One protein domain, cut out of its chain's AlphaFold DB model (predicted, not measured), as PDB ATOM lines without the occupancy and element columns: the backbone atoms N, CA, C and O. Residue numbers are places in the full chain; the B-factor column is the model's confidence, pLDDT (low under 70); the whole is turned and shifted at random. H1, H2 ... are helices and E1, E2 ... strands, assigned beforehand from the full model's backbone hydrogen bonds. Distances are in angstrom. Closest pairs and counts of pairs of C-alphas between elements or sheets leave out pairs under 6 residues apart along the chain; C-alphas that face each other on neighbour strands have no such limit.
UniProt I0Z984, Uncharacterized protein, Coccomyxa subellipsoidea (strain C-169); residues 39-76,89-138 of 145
ATOM      1  N   TYR A  39     180.736 159.064 202.664       95.19
ATOM      2  CA  TYR A  39     180.488 157.767 202.043       95.19
ATOM      3  C   TYR A  39     180.287 157.938 200.542       95.19
ATOM      4  O   TYR A  39     179.237 158.412 200.107       95.19
ATOM      5  N   THR A  40     181.247 157.490 199.743       96.38
ATOM      6  CA  THR A  40     181.167 157.561 198.280       96.38
ATOM      7  C   THR A  40     180.894 156.179 197.705       96.38
ATOM      8  O   THR A  40     181.607 155.224 197.995       96.38
ATOM      9  N   VAL A  41     179.861 156.062 196.875       96.19
ATOM     10  CA  VAL A  41     179.515 154.827 196.162       96.19
ATOM     11  C   VAL A  41     180.057 154.873 194.748       96.19
ATOM     12  O   VAL A  41     179.814 155.844 194.031       96.19
ATOM     13  N   PHE A  42     180.667 153.765 194.344       96.69
ATOM     14  CA  PHE A  42     181.078 153.471 192.981       96.69
ATOM     15  C   PHE A  42     180.203 152.342 192.434       96.69
ATOM     16  O   PHE A  42     180.055 151.291 193.060       96.69
ATOM     17  N   ASP A  43     179.576 152.594 191.289       94.44
ATOM     18  CA  ASP A  43     178.525 151.749 190.722       94.44
ATOM     19  C   ASP A  43     178.740 151.587 189.205       94.44
ATOM     20  O   ASP A  43     179.098 152.553 188.530       94.44
ATOM     21  N   PHE A  44     178.513 150.388 188.662       95.50
ATOM     22  CA  PHE A  44     178.616 150.090 187.234       95.50
ATOM     23  C   PHE A  44     177.334 149.425 186.734       95.50
ATOM     24  O   PHE A  44     176.998 148.311 187.133       95.50
ATOM     25  N   LEU A  45     176.608 150.109 185.851       93.38
ATOM     26  CA  LEU A  45     175.292 149.673 185.376       93.38
ATOM     27  C   LEU A  45     175.092 149.967 183.884       93.38
ATOM     28  O   LEU A  45     175.789 150.814 183.327       93.38
ATOM     29  N   PRO A  46     174.115 149.330 183.216       94.38
ATOM     30  CA  PRO A  46     173.784 149.671 181.839       94.38
ATOM     31  C   PRO A  46     173.316 151.123 181.723       94.38
ATOM     32  O   PRO A  46     172.604 151.627 182.591       94.38
ATOM     33  N   ALA A  47     173.645 151.785 180.615       94.81
ATOM     34  CA  ALA A  47     173.233 153.166 180.368       94.81
ATOM     35  C   ALA A  47     171.709 153.360 180.409       94.81
ATOM     36  O   ALA A  47     171.227 154.391 180.875       94.81
ATOM     37  N   ASP A  48     170.965 152.351 179.955       91.94
ATOM     38  CA  ASP A  48     169.506 152.306 179.968       91.94
ATOM     39  C   ASP A  48     169.044 150.965 180.551       91.94
ATOM     40  O   ASP A  48     168.707 150.028 179.827       91.94
ATOM     41  N   ALA A  49     169.109 150.849 181.878       85.31
ATOM     42  CA  ALA A  49     168.838 149.601 182.591       85.31
ATOM     43  C   ALA A  49     167.376 149.129 182.487       85.31
ATOM     44  O   ALA A  49     167.117 147.944 182.669       85.31
ATOM     45  N   MET A  50     166.428 150.033 182.208       86.38
ATOM     46  CA  MET A  50     164.991 149.717 182.161       86.38
ATOM     47  C   MET A  50     164.497 149.364 180.758       86.38
ATOM     48  O   MET A  50     163.379 148.876 180.602       86.38
ATOM     49  N   ALA A  51     165.301 149.601 179.722       91.00
ATOM     50  CA  ALA A  51     164.900 149.248 178.376       91.00
ATOM     51  C   ALA A  51     164.960 147.741 178.132       91.00
ATOM     52  O   ALA A  51     166.005 147.108 178.281       91.00
ATOM     53  N   LEU A  52     163.865 147.197 177.595       92.06
ATOM     54  CA  LEU A  52     163.760 145.786 177.218       92.06
ATOM     55  C   LEU A  52     164.895 145.336 176.285       92.06
ATOM     56  O   LEU A  52     165.411 144.232 176.429       92.06
ATOM     57  N   ARG A  53     165.324 146.208 175.358       93.94
ATOM     58  CA  ARG A  53     166.450 145.930 174.451       93.94
ATOM     59  C   ARG A  53     167.747 145.648 175.212       93.94
ATOM     60  O   ARG A  53     168.490 144.762 174.820       93.94
ATOM     61  N   THR A  54     168.001 146.372 176.301       92.69
ATOM     62  CA  THR A  54     169.199 146.203 177.127       92.69
ATOM     63  C   THR A  54     169.192 144.818 177.756       92.69
ATOM     64  O   THR A  54     170.168 144.084 177.626       92.69
ATOM     65  N   THR A  55     168.070 144.431 178.366       91.12
ATOM     66  CA  THR A  55     167.898 143.100 178.956       91.12
ATOM     67  C   THR A  55     168.029 142.004 177.904       91.12
ATOM     68  O   THR A  55     168.789 141.067 178.108       91.12
ATOM     69  N   ALA A  56     167.345 142.133 176.764       93.75
ATOM     70  CA  ALA A  56     167.392 141.141 175.693       93.75
ATOM     71  C   ALA A  56     168.816 140.944 175.150       93.75
ATOM     72  O   ALA A  56     169.268 139.809 175.027       93.75
ATOM     73  N   THR A  57     169.548 142.034 174.889       94.69
ATOM     74  CA  THR A  57     170.939 141.969 174.422       94.69
ATOM     75  C   THR A  57     171.848 141.294 175.443       94.69
ATOM     76  O   THR A  57     172.617 140.409 175.076       94.69
ATOM     77  N   LEU A  58     171.748 141.673 176.720       92.38
ATOM     78  CA  LEU A  58     172.565 141.094 177.785       92.38
ATOM     79  C   LEU A  58     172.267 139.603 177.999       92.38
ATOM     80  O   LEU A  58     173.193 138.801 178.083       92.38
ATOM     81  N   MET A  59     170.987 139.221 178.021       90.94
ATOM     82  CA  MET A  59     170.555 137.824 178.163       90.94
ATOM     83  C   MET A  59     170.953 136.961 176.961       90.94
ATOM     84  O   MET A  59     171.240 135.780 177.123       90.94
ATOM     85  N   ALA A  60     171.034 137.546 175.762       93.06
ATOM     86  CA  ALA A  60     171.557 136.881 174.570       93.06
ATOM     87  C   ALA A  60     173.098 136.751 174.562       93.06
ATOM     88  O   ALA A  60     173.668 136.285 173.576       93.06
ATOM     89  N   GLY A  61     173.787 137.176 175.629       90.25
ATOM     90  CA  GLY A  61     175.249 137.144 175.739       90.25
ATOM     91  C   GLY A  61     175.963 138.289 175.014       90.25
ATOM     92  O   GLY A  61     177.191 138.263 174.877       90.25
ATOM     93  N   GLY A  62     175.211 139.286 174.541       95.06
ATOM     94  CA  GLY A  62     175.741 140.506 173.947       95.06
ATOM     95  C   GLY A  62     176.272 141.491 174.991       95.06
ATOM     96  O   GLY A  62     176.198 141.263 176.200       95.06
ATOM     97  N   SER A  63     176.803 142.610 174.504       96.62
ATOM     98  CA  SER A  63     177.260 143.727 175.326       96.62
ATOM     99  C   SER A  63     176.407 144.975 175.108       96.62
ATOM    100  O   SER A  63     175.762 145.156 174.072       96.62
ATOM    101  N   VAL A  64     176.387 145.851 176.110       96.56
ATOM    102  CA  VAL A  64     175.722 147.157 176.051       96.56
ATOM    103  C   VAL A  64     176.645 148.233 176.602       96.56
ATOM    104  O   VAL A  64     177.603 147.952 177.320       96.56
ATOM    105  N   LYS A  65     176.338 149.498 176.313       97.62
ATOM    106  CA  LYS A  65     177.041 150.609 176.956       97.62
ATOM    107  C   LYS A  65     176.764 150.592 178.462       97.62
ATOM    108  O   LYS A  65     175.614 150.744 178.878       97.62
ATOM    109  N   GLY A  66     177.811 150.438 179.257       96.88
ATOM    110  CA  GLY A  66     177.810 150.648 180.695       96.88
ATOM    111  C   GLY A  66     178.093 152.105 181.061       96.88
ATOM    112  O   GLY A  66     178.617 152.884 180.261       96.88
ATOM    113  N   ILE A  67     177.719 152.478 182.279       96.50
ATOM    114  CA  ILE A  67     178.005 153.768 182.898       96.50
ATOM    115  C   ILE A  67     178.578 153.503 184.281       96.50
ATOM    116  O   ILE A  67     177.968 152.800 185.089       96.50
ATOM    117  N   LEU A  68     179.719 154.127 184.546       97.12
ATOM    118  CA  LEU A  68     180.317 154.214 185.867       97.12
ATOM    119  C   LEU A  68     179.745 155.436 186.573       97.12
ATOM    120  O   LEU A  68     179.738 156.538 186.020       97.12
ATOM    121  N   ARG A  69     179.212 155.240 187.774       95.06
ATOM    122  CA  ARG A  69     178.627 156.305 188.583       95.06
ATOM    123  C   ARG A  69     179.379 156.443 189.892       95.06
ATOM    124  O   ARG A  69     179.676 155.454 190.556       95.06
ATOM    125  N   GLU A  70     179.591 157.695 190.265       96.50
ATOM    126  CA  GLU A  70     179.996 158.113 191.599       96.50
ATOM    127  C   GLU A  70     178.799 158.818 192.252       96.50
ATOM    128  O   GLU A  70     178.147 159.656 191.621       96.50
ATOM    129  N   ARG A  71     178.470 158.478 193.502       95.69
ATOM    130  CA  ARG A  71     177.458 159.218 194.275       95.69
ATOM    131  C   ARG A  71     177.802 159.272 195.754       95.69
ATOM    132  O   ARG A  71     178.245 158.285 196.329       95.69
ATOM    133  N   GLN A  72     177.503 160.403 196.379       94.75
ATOM    134  CA  GLN A  72     177.604 160.565 197.825       94.75
ATOM    135  C   GLN A  72     176.391 159.951 198.531       94.75
ATOM    136  O   GLN A  72     175.240 160.178 198.140       94.75
ATOM    137  N   LEU A  73     176.639 159.194 199.596       90.88
ATOM    138  CA  LEU A  73     175.630 158.715 200.529       90.88
ATOM    139  C   LEU A  73     175.677 159.526 201.814       90.88
ATOM    140  O   LEU A  73     176.731 159.882 202.326       90.88
ATOM    141  N   ARG A  74     174.499 159.741 202.400       88.81
ATOM    142  CA  ARG A  74     174.406 160.349 203.731       88.81
ATOM    143  C   ARG A  74     174.833 159.387 204.841       88.81
ATOM    144  O   ARG A  74     175.232 159.850 205.900       88.81
ATOM    145  N   ARG A  75     174.630 158.075 204.644       88.44
ATOM    146  CA  ARG A  75     174.864 156.991 205.622       88.44
ATOM    147  C   ARG A  75     175.054 155.651 204.907       88.44
ATOM    148  O   ARG A  75     174.507 155.469 203.818       88.44
ATOM    149  N   LEU A  76     175.720 154.698 205.564       88.81
ATOM    150  CA  LEU A  76     175.820 153.316 205.084       88.81
ATOM    151  C   LEU A  76     174.464 152.585 205.080       88.81
ATOM    152  O   LEU A  76     173.632 152.795 205.975       88.81
ATOM    153  N   VAL A  89     196.365 151.589 199.715       92.38
ATOM    154  CA  VAL A  89     196.869 152.629 198.819       92.38
ATOM    155  C   VAL A  89     196.719 154.022 199.445       92.38
ATOM    156  O   VAL A  89     195.733 154.280 200.142       92.38
ATOM    157  N   PRO A  90     197.658 154.950 199.184       90.81
ATOM    158  CA  PRO A  90     197.458 156.354 199.518       90.81
ATOM    159  C   PRO A  90     196.311 156.936 198.683       90.81
ATOM    160  O   PRO A  90     196.065 156.488 197.564       90.81
ATOM    161  N   GLU A  91     195.623 157.943 199.225       92.25
ATOM    162  CA  GLU A  91     194.573 158.690 198.509       92.25
ATOM    163  C   GLU A  91     193.516 157.778 197.854       92.25
ATOM    164  O   GLU A  91     193.177 157.918 196.677       92.25
ATOM    165  N   ALA A  92     192.983 156.822 198.624       94.25
ATOM    166  CA  ALA A  92     192.082 155.775 198.133       94.25
ATOM    167  C   ALA A  92     190.910 156.300 197.283       94.25
ATOM    168  O   ALA A  92     190.555 155.685 196.277       94.25
ATOM    169  N   MET A  93     190.342 157.457 197.638       95.69
ATOM    170  CA  MET A  93     189.271 158.094 196.866       95.69
ATOM    171  C   MET A  93     189.730 158.529 195.465       95.69
ATOM    172  O   MET A  93     189.024 158.301 194.482       95.69
ATOM    173  N   GLN A  94     190.918 159.131 195.350       96.19
ATOM    174  CA  GLN A  94     191.478 159.548 194.063       96.19
ATOM    175  C   GLN A  94     191.845 158.329 193.211       96.19
ATOM    176  O   GLN A  94     191.527 158.292 192.024       96.19
ATOM    177  N   MET A  95     192.431 157.299 193.826       97.44
ATOM    178  CA  MET A  95     192.743 156.041 193.144       97.44
ATOM    179  C   MET A  95     191.484 155.351 192.607       97.44
ATOM    180  O   MET A  95     191.484 154.867 191.477       97.44
ATOM    181  N   ALA A  96     190.379 155.377 193.358       97.38
ATOM    182  CA  ALA A  96     189.094 154.844 192.905       97.38
ATOM    183  C   ALA A  96     188.524 155.600 191.691       97.38
ATOM    184  O   ALA A  96     187.981 154.984 190.772       97.38
ATOM    185  N   ARG A  97     188.675 156.930 191.653       97.69
ATOM    186  CA  ARG A  97     188.269 157.751 190.501       97.69
ATOM    187  C   ARG A  97     189.106 157.449 189.265       97.69
ATOM    188  O   ARG A  97     188.534 157.153 188.221       97.69
ATOM    189  N   CYS A  98     190.433 157.424 189.402       97.69
ATOM    190  CA  CYS A  98     191.337 157.061 188.309       97.69
ATOM    191  C   CYS A  98     191.042 155.648 187.782       97.69
ATOM    192  O   CYS A  98     191.021 155.428 186.574       97.69
ATOM    193  N   PHE A  99     190.767 154.695 188.678       97.62
ATOM    194  CA  PHE A  99     190.355 153.343 188.305       97.62
ATOM    195  C   PHE A  99     189.082 153.351 187.447       97.62
ATOM    196  O   PHE A  99     189.023 152.679 186.419       97.62
ATOM    197  N   ASN A 100     188.071 154.132 187.836       96.94
ATOM    198  CA  ASN A 100     186.847 154.272 187.054       96.94
ATOM    199  C   ASN A 100     187.098 154.900 185.673       96.94
ATOM    200  O   ASN A 100     186.501 154.465 184.697       96.94
ATOM    201  N   GLU A 101     187.977 155.893 185.558       96.81
ATOM    202  CA  GLU A 101     188.263 156.545 184.271       96.81
ATOM    203  C   GLU A 101     188.826 155.578 183.219       96.81
ATOM    204  O   GLU A 101     188.543 155.727 182.030       96.81
ATOM    205  N   ILE A 102     189.587 154.570 183.654       96.88
ATOM    206  CA  ILE A 102     190.209 153.581 182.762       96.88
ATOM    207  C   ILE A 102     189.391 152.292 182.606       96.88
ATOM    208  O   ILE A 102     189.771 151.419 181.822       96.88
ATOM    209  N   TRP A 103     188.291 152.136 183.346       97.94
ATOM    210  CA  TRP A 103     187.521 150.897 183.334       97.94
ATOM    211  C   TRP A 103     186.754 150.717 182.009       97.94
ATOM    212  O   TRP A 103     186.062 151.639 181.557       97.94
ATOM    213  N   PRO A 104     186.800 149.525 181.378       97.25
ATOM    214  CA  PRO A 104     186.074 149.272 180.141       97.25
ATOM    215  C   PRO A 104     184.563 149.465 180.322       97.25
ATOM    216  O   PRO A 104     183.911 148.770 181.098       97.25
ATOM    217  N   CYS A 105     183.974 150.385 179.560       95.88
ATOM    218  CA  CYS A 105     182.542 150.692 179.645       95.88
ATOM    219  C   CYS A 105     181.658 149.769 178.783       95.88
ATOM    220  O   CYS A 105     180.470 150.040 178.618       95.88
ATOM    221  N   GLU A 106     182.203 148.694 178.213       97.44
ATOM    222  CA  GLU A 106     181.414 147.662 177.534       97.44
ATOM    223  C   GLU A 106     180.852 146.679 178.570       97.44
ATOM    224  O   GLU A 106     181.545 145.762 179.002       97.44
ATOM    225  N   LEU A 107     179.601 146.868 178.987       96.12
ATOM    226  CA  LEU A 107     178.978 146.019 179.997       96.12
ATOM    227  C   LEU A 107     178.509 144.701 179.381       96.12
ATOM    228  O   LEU A 107     177.740 144.695 178.416       96.12
ATOM    229  N   LYS A 108     178.931 143.590 179.987       94.75
ATOM    230  CA  LYS A 108     178.580 142.226 179.587       94.75
ATOM    231  C   LYS A 108     178.430 141.339 180.819       94.75
ATOM    232  O   LYS A 108     179.358 141.249 181.621       94.75
ATOM    233  N   LEU A 109     177.282 140.670 180.950       90.56
ATOM    234  CA  LEU A 109     176.994 139.801 182.096       90.56
ATOM    235  C   LEU A 109     178.074 138.727 182.265       90.56
ATOM    236  O   LEU A 109     178.502 138.123 181.279       90.56
ATOM    237  N   LEU A 110     178.487 138.496 183.513       86.62
ATOM    238  CA  LEU A 110     179.470 137.495 183.936       86.62
ATOM    239  C   LEU A 110     180.885 137.685 183.357       86.62
ATOM    240  O   LEU A 110     181.742 136.823 183.541       86.62
ATOM    241  N   VAL A 111     181.142 138.792 182.650       91.25
ATOM    242  CA  VAL A 111     182.443 139.104 182.035       91.25
ATOM    243  C   VAL A 111     182.923 140.471 182.505       91.25
ATOM    244  O   VAL A 111     183.938 140.577 183.189       91.25
ATOM    245  N   ASN A 112     182.166 141.517 182.186       94.62
ATOM    246  CA  ASN A 112     182.431 142.888 182.593       94.62
ATOM    247  C   ASN A 112     181.130 143.499 183.111       94.62
ATOM    248  O   ASN A 112     180.427 144.208 182.391       94.62
ATOM    249  N   ASP A 113     180.768 143.152 184.339       91.94
ATOM    250  CA  ASP A 113     179.548 143.599 185.002       91.94
ATOM    251  C   ASP A 113     179.853 144.257 186.356       91.94
ATOM    252  O   ASP A 113     181.009 144.507 186.711       91.94
ATOM    253  N   CYS A 114     178.801 144.573 187.112       92.31
ATOM    254  CA  CYS A 114     178.915 145.208 188.422       92.31
ATOM    255  C   CYS A 114     179.740 144.391 189.435       92.31
ATOM    256  O   CYS A 114     180.402 144.978 190.296       92.31
ATOM    257  N   HIS A 115     179.753 143.057 189.326       90.88
ATOM    258  CA  HIS A 115     180.541 142.195 190.200       90.88
ATOM    259  C   HIS A 115     182.015 142.256 189.827       90.88
ATOM    260  O   HIS A 115     182.842 142.478 190.712       90.88
ATOM    261  N   SER A 116     182.336 142.115 188.536       92.44
ATOM    262  CA  SER A 116     183.713 142.239 188.043       92.44
ATOM    263  C   SER A 116     184.305 143.600 188.408       92.44
ATOM    264  O   SER A 116     185.422 143.668 188.919       92.44
ATOM    265  N   HIS A 117     183.535 144.676 188.209       95.19
ATOM    266  CA  HIS A 117     183.940 146.037 188.565       95.19
ATOM    267  C   HIS A 117     184.183 146.190 190.068       95.19
ATOM    268  O   HIS A 117     185.274 146.594 190.470       95.19
ATOM    269  N   THR A 118     183.218 145.799 190.906       94.00
ATOM    270  CA  THR A 118     183.356 145.926 192.366       94.00
ATOM    271  C   THR A 118     184.532 145.105 192.892       94.00
ATOM    272  O   THR A 118     185.305 145.595 193.714       94.00
ATOM    273  N   ALA A 119     184.705 143.872 192.408       92.88
ATOM    274  CA  ALA A 119     185.804 143.007 192.822       92.88
ATOM    275  C   ALA A 119     187.170 143.584 192.437       92.88
ATOM    276  O   ALA A 119     188.081 143.601 193.265       92.88
ATOM    277  N   ALA A 120     187.300 144.093 191.212       95.38
ATOM    278  CA  ALA A 120     188.535 144.698 190.742       95.38
ATOM    279  C   ALA A 120     188.858 146.006 191.479       95.38
ATOM    280  O   ALA A 120     190.007 146.200 191.871       95.38
ATOM    281  N   LEU A 121     187.863 146.861 191.744       95.94
ATOM    282  CA  LEU A 121     188.060 148.090 192.516       95.94
ATOM    283  C   LEU A 121     188.494 147.783 193.955       95.94
ATOM    284  O   LEU A 121     189.449 148.366 194.460       95.94
ATOM    285  N   VAL A 122     187.833 146.831 194.616       94.44
ATOM    286  CA  VAL A 122     188.205 146.406 195.972       94.44
ATOM    287  C   VAL A 122     189.623 145.851 196.007       94.44
ATOM    288  O   VAL A 122     190.402 146.224 196.886       94.44
ATOM    289  N   HIS A 123     189.980 144.996 195.047       95.56
ATOM    290  CA  HIS A 123     191.334 144.469 194.945       95.56
ATOM    291  C   HIS A 123     192.355 145.585 194.720       95.56
ATOM    292  O   HIS A 123     193.387 145.611 195.384       95.56
ATOM    293  N   HIS A 124     192.040 146.543 193.848       96.38
ATOM    294  CA  HIS A 124     192.905 147.682 193.559       96.38
ATOM    295  C   HIS A 124     193.198 148.534 194.803       96.38
ATOM    296  O   HIS A 124     194.330 148.969 194.988       96.38
ATOM    297  N   LEU A 125     192.202 148.744 195.670       96.31
ATOM    298  CA  LEU A 125     192.340 149.608 196.846       96.31
ATOM    299  C   LEU A 125     192.884 148.894 198.088       96.31
ATOM    300  O   LEU A 125     193.533 149.526 198.918       96.31
ATOM    301  N   THR A 126     192.585 147.603 198.253       95.12
ATOM    302  CA  THR A 126     192.838 146.867 199.509       95.12
ATOM    303  C   THR A 126     193.798 145.687 199.347       95.12
ATOM    304  O   THR A 126     194.246 145.113 200.336       95.12
ATOM    305  N   GLY A 127     194.078 145.261 198.111       94.00
ATOM    306  CA  GLY A 127     194.761 144.002 197.804       94.00
ATOM    307  C   GLY A 127     193.910 142.748 198.042       94.00
ATOM    308  O   GLY A 127     194.348 141.640 197.732       94.00
ATOM    309  N   GLN A 128     192.689 142.879 198.571       90.38
ATOM    310  CA  GLN A 128     191.841 141.732 198.870       90.38
ATOM    311  C   GLN A 128     191.102 141.219 197.639       90.38
ATOM    312  O   GLN A 128     190.548 141.981 196.851       90.38
ATOM    313  N   THR A 129     191.017 139.897 197.521       88.19
ATOM    314  CA  THR A 129     190.165 139.242 196.527       88.19
ATOM    315  C   THR A 129     188.826 138.881 197.156       88.19
ATOM    316  O   THR A 129     188.754 138.086 198.102       88.19
ATOM    317  N   ILE A 130     187.749 139.439 196.606       80.75
ATOM    318  CA  ILE A 130     186.380 139.092 196.983       80.75
ATOM    319  C   ILE A 130     185.773 138.146 195.954       80.75
ATOM    320  O   ILE A 130     185.843 138.375 194.750       80.75
ATOM    321  N   THR A 131     185.184 137.056 196.438       72.31
ATOM    322  CA  THR A 131     184.365 136.163 195.620       72.31
ATOM    323  C   THR A 131     182.915 136.619 195.687       72.31
ATOM    324  O   THR A 131     182.485 137.197 196.686       72.31
ATOM    325  N   ILE A 132     182.135 136.322 194.648       63.91
ATOM    326  CA  ILE A 132     180.707 136.664 194.605       63.91
ATOM    327  C   ILE A 132     179.946 136.102 195.817       63.91
ATOM    328  O   ILE A 132     179.074 136.763 196.361       63.91
ATOM    329  N   GLU A 133     180.366 134.947 196.334       62.53
ATOM    330  CA  GLU A 133     179.825 134.314 197.543       62.53
ATOM    331  C   GLU A 133     180.025 135.144 198.822       62.53
ATOM    332  O   GLU A 133     179.215 135.056 199.738       62.53
ATOM    333  N   LYS A 134     181.090 135.955 198.898       62.50
ATOM    334  CA  LYS A 134     181.327 136.876 200.023       62.50
ATOM    335  C   LYS A 134     180.499 138.158 199.915       62.50
ATOM    336  O   LYS A 134     180.276 138.828 200.921       62.50
ATOM    337  N   ILE A 135     180.081 138.512 198.702       60.53
ATOM    338  CA  ILE A 135     179.333 139.735 198.386       60.53
ATOM    339  C   ILE A 135     177.825 139.478 198.470       60.53
ATOM    340  O   ILE A 135     177.070 140.319 198.959       60.53
ATOM    341  N   LEU A 136     177.380 138.307 198.018       56.59
ATOM    342  CA  LEU A 136     175.997 137.882 198.119       56.59
ATOM    343  C   LEU A 136     175.720 137.459 199.566       56.59
ATOM    344  O   LEU A 136     176.323 136.498 200.045       56.59
ATOM    345  N   PRO A 137     174.804 138.123 200.291       49.44
ATOM    346  CA  PRO A 137     174.338 137.576 201.548       49.44
ATOM    347  C   PRO A 137     173.691 136.231 201.222       49.44
ATOM    348  O   PRO A 137     172.664 136.189 200.547       49.44
ATOM    349  N   LEU A 138     174.291 135.137 201.691       40.03
ATOM    350  CA  LEU A 138     173.689 133.808 201.685       40.03
ATOM    351  C   LEU A 138     172.452 133.816 202.600       40.03
ATOM    352  O   LEU A 138     172.447 133.216 203.674       40.03
TER     353      LEU A 138
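This is residues 39 to 76 and 89 to 138 of the 145 residues of an uncharacterized protein of Coccomyxa subellipsoidea (strain C-169) (UniProt I0Z984). A long two-stranded ribbon, E1 and E2, has a helical hairpin, H2 and H3, packed on it, and H1 sits at the end of the ribbon where E1 ends and E2 begins. The short H4 lies beyond H3, apart from the ribbon. The printed part has 88 residues with two named strands and four named helices, in the order E1 H1 E2 H2 H3 H4; the sheet E1 - E2 is antiparallel and the class is mixed. The whole is compact, with a radius of gyration of the C-alphas of 13.9 A, and spans 40 by 26 by 26 A.

E1, residues 39 to 46, and E2, residues 64 to 73, are antiparallel at 163 degrees; N 41 and O 71, 2.8 A apart, are within hydrogen-bond range. Closest C-alphas are Thr 54 of H1, residues 52 to 59, and Val 64 of E2, 6.7 A; Leu 68 of E2 and Asn 100 of H2, residues 92 to 102, 6.6 A; Phe 44 of E1 and Cys 114 of H3, residues 114 to 126, 5.0 A. H2 and H3 form a helical hairpin and touch at a steep tilt of 44 degrees, opposite ways, H3 with residues 121 to 125 alone; their closest C-alphas are Ala 92 and Leu 125, 6.3 A. H4, residues 132 to 135, is close but not clearly touching H3, the closest C-alphas being His 115 and Ile 132, 7.1 A. In H1, H2 and H3 every O i to N i+4 pair is within hydrogen-bond range; H4 is too short for one.

E1 begins at C-alpha 39 (180.488, 157.767, 202.043) and measures 22.8 A, E2 27.1 A, H2 15.6 A and H3 17.9 A. H4 ends at C-alpha 135 (179.333, 139.735, 198.386).

Residues 77 to 88 are not printed; C-alphas 76 and 89 are 22.0 A apart. The link H2 to H3 is long. Residues 132 to 138 have pLDDT under 70.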